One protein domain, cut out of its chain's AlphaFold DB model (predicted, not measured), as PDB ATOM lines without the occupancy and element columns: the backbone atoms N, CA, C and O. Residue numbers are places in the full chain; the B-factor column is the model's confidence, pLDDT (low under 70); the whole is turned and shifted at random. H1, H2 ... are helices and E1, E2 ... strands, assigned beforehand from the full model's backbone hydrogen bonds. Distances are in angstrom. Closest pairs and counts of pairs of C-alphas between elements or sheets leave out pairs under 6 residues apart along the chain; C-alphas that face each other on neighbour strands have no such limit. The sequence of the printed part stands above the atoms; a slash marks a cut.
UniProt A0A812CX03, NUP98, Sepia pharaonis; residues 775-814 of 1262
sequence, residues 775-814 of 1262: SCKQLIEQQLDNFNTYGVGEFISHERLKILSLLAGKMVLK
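Overview. This is residues 775 to 814 of the 1262 residues of the protein "NUP98" of Sepia pharaonis (UniProt A0A812CX03). Two helices, H1 and H3, run opposite ways side by side like the sides of a narrow V, and the short helix H2 sits in the turn across its wider end. After H3 the backbone folds back, and the short strand E1 lies over one side of this pair, nearest to H3. The printed part has 40 residues with three named helices and one named strand, in the order H1, H2, H3, E1, and its class is mostly helix; E1 pairs with no named strand. The whole is compact, with a radius of gyration of the C-alphas of 9.2 A, and rounded, with spans of 25 by 19 by 13 A.

Arrangement. H1, residues 775 to 789, is the longest helix, with 15 residues. A tight link of two residues, Tyr 790 and Gly 791, joins it to H2, residues 792 to 795. H1 and H2 are close but not clearly touching, with 2 pairs of C-alphas within 8 A. Their closest C-alphas, those of Phe 787 and Gly 793, are 5.0 A apart. Another tight link of two residues, Ile 796 and Ser 797, leads from H2 to H3, residues 798 to 807. H2 and H3 are also close but not clearly touching, and their closest C-alphas, those of Gly 793 and Leu 801, are 7.9 A apart. H1 and H3 touch, with 7 pairs of C-alphas within 8 A. Their closest C-alphas, those of Lys 777 and Leu 807, are 6.2 A apart. They run opposite ways at a tilt of 36 degrees, only just steep, with their centres 11.6 A apart. A tight link of four residues, 808 to 811, joins H3 to E1, residues 812 to 814. The closest C-alphas of H3 and E1 are those of Ser 805 and Leu 813, 6.7 A apart, and the centres of the two elements are 9.8 A apart. H1 and E1 are near each other, with 6 pairs of C-alphas within 10 A but no pair within 8 A. H2 and E1 are apart. In H1 and H3 every pair of O of residue i and N of residue i+4 is within hydrogen-bond range. H2, with four residues, is too short for such a pair, but its 1 pair of O of residue i and N of residue i+3 is within range.

Along the chain. H1 begins at Ser 775, with its C-alpha at (85.249, 31.985, 53.998), and ends at Thr 789, with its C-alpha at (91.099, 15.114, 64.450); its first and last C-alphas are 20.7 A apart. H2 runs from Val 792 to Phe 795. H3 runs from His 798, with its C-alpha at (91.187, 9.273, 48.298), to Leu 807, and measures 14.4 A from first to last C-alpha. E1 runs from Val 812 to Lys 814, where the C-alpha is at (98.182, 14.701, 55.662).

Size, cuts and confidence. The two C-alphas farthest apart are those of Ser 775 and Phe 795, at 26.0 A. The first and last printed C-alphas, those of Ser 775 and Lys 814, are 21.7 A apart. The residues run from 775 to 814, and the printed part has no cut. The links H1 to H2, H2 to H3 and H3 to E1 are tight, and there is no long link. The mean pLDDT of the printed part is 88.5, and no printed residue is under 70. Among the named elements, H3 has a mean pLDDT of 91 and H2 one of 82.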
ATOM      1  N   SER A 775      86.017  32.681  52.957       84.50
ATOM      2  CA  SER A 775      85.249  31.985  53.998       84.50
ATOM      3  C   SER A 775      84.862  30.549  53.624       84.50
ATOM      4  O   SER A 775      84.808  29.694  54.501       84.50
ATOM      5  N   CYS A 776      84.606  30.248  52.343       84.50
ATOM      6  CA  CYS A 776      84.300  28.877  51.924       84.50
ATOM      7  C   CYS A 776      85.544  27.982  52.005       84.50
ATOM      8  O   CYS A 776      85.479  26.925  52.634       84.50
ATOM      9  N   LYS A 777      86.692  28.442  51.476       87.12
ATOM     10  CA  LYS A 777      87.970  27.714  51.588       87.12
ATOM     11  C   LYS A 777      88.278  27.380  53.056       87.12
ATOM     12  O   LYS A 777      88.539  26.225  53.370       87.12
ATOM     13  N   GLN A 778      88.126  28.359  53.954       89.00
ATOM     14  CA  GLN A 778      88.337  28.200  55.401       89.00
ATOM     15  C   GLN A 778      87.369  27.208  56.069       89.00
ATOM     16  O   GLN A 778      87.771  26.464  56.961       89.00
ATOM     17  N   LEU A 779      86.096  27.161  55.660       92.38
ATOM     18  CA  LEU A 779      85.135  26.186  56.197       92.38
ATOM     19  C   LEU A 779      85.432  24.758  55.716       92.38
ATOM     20  O   LEU A 779      85.310  23.814  56.497       92.38
ATOM     21  N   ILE A 780      85.855  24.587  54.459       90.94
ATOM     22  CA  ILE A 780      86.296  23.282  53.938       90.94
ATOM     23  C   ILE A 780      87.598  22.858  54.630       90.94
ATOM     24  O   ILE A 780      87.725  21.704  55.031       90.94
ATOM     25  N   GLU A 781      88.528  23.787  54.848       90.75
ATOM     26  CA  GLU A 781      89.759  23.566  55.607       90.75
ATOM     27  C   GLU A 781      89.474  23.067  57.033       90.75
ATOM     28  O   GLU A 781      89.927  21.983  57.401       90.75
ATOM     29  N   GLN A 782      88.632  23.777  57.793       92.19
ATOM     30  CA  GLN A 782      88.186  23.343  59.124       92.19
ATOM     31  C   GLN A 782      87.516  21.962  59.088       92.19
ATOM     32  O   GLN A 782      87.672  21.165  60.013       92.19
ATOM     33  N   GLN A 783      86.777  21.644  58.022       91.56
ATOM     34  CA  GLN A 783      86.151  20.334  57.863       91.56
ATOM     35  C   GLN A 783      87.176  19.213  57.613       91.56
ATOM     36  O   GLN A 783      86.998  18.109  58.134       91.56
ATOM     37  N   LEU A 784      88.256  19.482  56.874       90.88
ATOM     38  CA  LEU A 784      89.377  18.551  56.694       90.88
ATOM     39  C   LEU A 784      90.152  18.345  58.006       90.88
ATOM     40  O   LEU A 784      90.453  17.205  58.365       90.88
ATOM     41  N   ASP A 785      90.396  19.417  58.763       89.81
ATOM     42  CA  ASP A 785      91.065  19.344  60.067       89.81
ATOM     43  C   ASP A 785      90.212  18.575  61.094       89.81
ATOM     44  O   ASP A 785      90.732  17.748  61.850       89.81
ATOM     45  N   ASN A 786      88.883  18.740  61.062       90.94
ATOM     46  CA  ASN A 786      87.941  17.908  61.814       90.94
ATOM     47  C   ASN A 786      88.039  16.427  61.401       90.94
ATOM     48  O   ASN A 786      88.130  15.556  62.267       90.94
ATOM     49  N   PHE A 787      88.058  16.109  60.099       89.88
ATOM     50  CA  PHE A 787      88.199  14.720  59.637       89.88
ATOM     51  C   PHE A 787      89.508  14.065  60.095       89.88
ATOM     52  O   PHE A 787      89.503  12.868  60.386       89.88
ATOM     53  N   ASN A 788      90.599  14.829  60.189       86.81
ATOM     54  CA  ASN A 788      91.872  14.352  60.725       86.81
ATOM     55  C   ASN A 788      91.791  14.154  62.253       86.81
ATOM     56  O   ASN A 788      92.129  13.088  62.760       86.81
ATOM     57  N   THR A 789      91.244  15.136  62.979       88.88
ATOM     58  CA  THR A 789      91.099  15.114  64.450       88.88
ATOM     59  C   THR A 789      90.255  13.937  64.950       88.88
ATOM     60  O   THR A 789      90.585  13.323  65.962       88.88
ATOM     61  N   TYR A 790      89.177  13.592  64.238       87.69
ATOM     62  CA  TYR A 790      88.296  12.470  64.587       87.69
ATOM     63  C   TYR A 790      88.673  11.139  63.906       87.69
ATOM     64  O   TYR A 790      87.944  10.161  64.060       87.69
ATOM     65  N   GLY A 791      89.762  11.083  63.126       81.75
ATOM     66  CA  GLY A 791      90.176   9.879  62.386       81.75
ATOM     67  C   GLY A 791      89.201   9.428  61.285       81.75
ATOM     68  O   GLY A 791      89.296   8.312  60.784       81.75
ATOM     69  N   VAL A 792      88.250  10.281  60.892       83.56
ATOM     70  CA  VAL A 792      87.218   9.970  59.886       83.56
ATOM     71  C   VAL A 792      87.802   9.945  58.470       83.56
ATOM     72  O   VAL A 792      87.284   9.242  57.604       83.56
ATOM     73  N   GLY A 793      88.895  10.679  58.234       79.38
ATOM     74  CA  GLY A 793      89.513  10.799  56.914       79.38
ATOM     75  C   GLY A 793      89.943   9.464  56.287       79.38
ATOM     76  O   GLY A 793      89.831   9.324  55.076       79.38
ATOM     77  N   GLU A 794      90.331   8.455  57.077       81.69
ATOM     78  CA  GLU A 794      90.721   7.128  56.557       81.69
ATOM     79  C   GLU A 794      89.559   6.355  55.896       81.69
ATOM     80  O   GLU A 794      89.791   5.427  55.121       81.69
ATOM     81  N   PHE A 795      88.307   6.739  56.172       85.12
ATOM     82  CA  PHE A 795      87.103   6.101  55.625       85.12
ATOM     83  C   PHE A 795      86.533   6.818  54.390       85.12
ATOM     84  O   PHE A 795      85.573   6.333  53.785       85.12
ATOM     85  N   ILE A 796      87.089   7.973  54.012       87.31
ATOM     86  CA  ILE A 796      86.660   8.754  52.845       87.31
ATOM     87  C   ILE A 796      87.522   8.348  51.640       87.31
ATOM     88  O   ILE A 796      88.714   8.086  51.777       87.31
ATOM     89  N   SER A 797      86.941   8.284  50.437       87.88
ATOM     90  CA  SER A 797      87.711   7.930  49.240       87.88
ATOM     91  C   SER A 797      88.802   8.966  48.937       87.88
ATOM     92  O   SER A 797      88.568  10.176  48.980       87.88
ATOM     93  N   HIS A 798      89.989   8.473  48.579       88.38
ATOM     94  CA  HIS A 798      91.187   9.273  48.298       88.38
ATOM     95  C   HIS A 798      90.925  10.408  47.294       88.38
ATOM     96  O   HIS A 798      91.277  11.559  47.537       88.38
ATOM     97  N   GLU A 799      90.204  10.113  46.210       89.25
ATOM     98  CA  GLU A 799      89.869  11.098  45.175       89.25
ATOM     99  C   GLU A 799      88.873  12.165  45.665       89.25
ATOM    100  O   GLU A 799      88.953  13.322  45.261       89.25
ATOM    101  N   ARG A 800      87.979  11.837  46.612       91.94
ATOM    102  CA  ARG A 800      87.093  12.837  47.234       91.94
ATOM    103  C   ARG A 800      87.870  13.765  48.164       91.94
ATOM    104  O   ARG A 800      87.592  14.960  48.202       91.94
ATOM    105  N   LEU A 801      88.852  13.225  48.886       91.00
ATOM    106  CA  LEU A 801      89.759  14.011  49.722       91.00
ATOM    107  C   LEU A 801      90.664  14.916  48.877       91.00
ATOM    108  O   LEU A 801      90.830  16.072  49.251       91.00
ATOM    109  N   LYS A 802      91.160  14.460  47.714       91.56
ATOM    110  CA  LYS A 802      91.857  15.320  46.735       91.56
ATOM    111  C   LYS A 802      91.001  16.513  46.311       91.56
ATOM    112  O   LYS A 802      91.460  17.647  46.416       91.56
ATOM    113  N   ILE A 803      89.750  16.276  45.900       92.81
ATOM    114  CA  ILE A 803      88.832  17.349  45.480       92.81
ATOM    115  C   ILE A 803      88.577  18.334  46.632       92.81
ATOM    116  O   ILE A 803      88.679  19.541  46.439       92.81
ATOM    117  N   LEU A 804      88.291  17.849  47.846       92.31
ATOM    118  CA  LEU A 804      88.076  18.725  49.007       92.31
ATOM    119  C   LEU A 804      89.343  19.503  49.400       92.31
ATOM    120  O   LEU A 804      89.249  20.681  49.738       92.31
ATOM    121  N   SER A 805      90.523  18.881  49.311       91.81
ATOM    122  CA  SER A 805      91.816  19.534  49.550       91.81
ATOM    123  C   SER A 805      92.069  20.662  48.548       91.81
ATOM    124  O   SER A 805      92.443  21.766  48.947       91.81
ATOM    125  N   LEU A 806      91.775  20.424  47.263       92.19
ATOM    126  CA  LEU A 806      91.857  21.443  46.218       92.19
ATOM    127  C   LEU A 806      90.911  22.619  46.497       92.19
ATOM    128  O   LEU A 806      91.327  23.770  46.409       92.19
ATOM    129  N   LEU A 807      89.658  22.348  46.883       90.69
ATOM    130  CA  LEU A 807      88.681  23.392  47.219       90.69
ATOM    131  C   LEU A 807      89.066  24.195  48.475       90.69
ATOM    132  O   LEU A 807      88.738  25.376  48.560       90.69
ATOM    133  N   ALA A 808      89.798  23.593  49.417       89.81
ATOM    134  CA  ALA A 808      90.411  24.299  50.545       89.81
ATOM    135  C   ALA A 808      91.669  25.110  50.157       89.81
ATOM    136  O   ALA A 808      92.148  25.908  50.956       89.81
ATOM    137  N   GLY A 809      92.217  24.922  48.949       88.00
ATOM    138  CA  GLY A 809      93.472  25.535  48.499       88.00
ATOM    139  C   GLY A 809      94.747  24.828  48.984       88.00
ATOM    140  O   GLY A 809      95.835  25.376  48.828       88.00
ATOM    141  N   LYS A 810      94.643  23.618  49.555       87.94
ATOM    142  CA  LYS A 810      95.788  22.812  50.019       87.94
ATOM    143  C   LYS A 810      96.180  21.780  48.954       87.94
ATOM    144  O   LYS A 810      95.418  20.851  48.689       87.94
ATOM    145  N   MET A 811      97.383  21.890  48.382       89.38
ATOM    146  CA  MET A 811      97.883  20.933  47.371       89.38
ATOM    147  C   MET A 811      98.424  19.622  47.957       89.38
ATOM    148  O   MET A 811      98.449  18.600  47.268       89.38
ATOM    149  N   VAL A 812      98.821  19.623  49.233       88.81
ATOM    150  CA  VAL A 812      99.207  18.410  49.966       88.81
ATOM    151  C   VAL A 812      98.463  18.358  51.293       88.81
ATOM    152  O   VAL A 812      98.544  19.286  52.096       88.81
ATOM    153  N   LEU A 813      97.787  17.240  51.552       86.69
ATOM    154  CA  LEU A 813      97.046  16.992  52.786       86.69
ATOM    155  C   LEU A 813      97.599  15.755  53.500       86.69
ATOM    156  O   LEU A 813      97.865  14.733  52.870       86.69
ATOM    157  N   LYS A 814      97.772  15.836  54.822       84.06
ATOM    158  CA  LYS A 814      98.182  14.701  55.662       84.06
ATOM    159  C   LYS A 814      96.994  14.270  56.523       84.06
ATOM    160  O   LYS A 814      96.533  15.058  57.344       84.06
TER     161      LYS A 814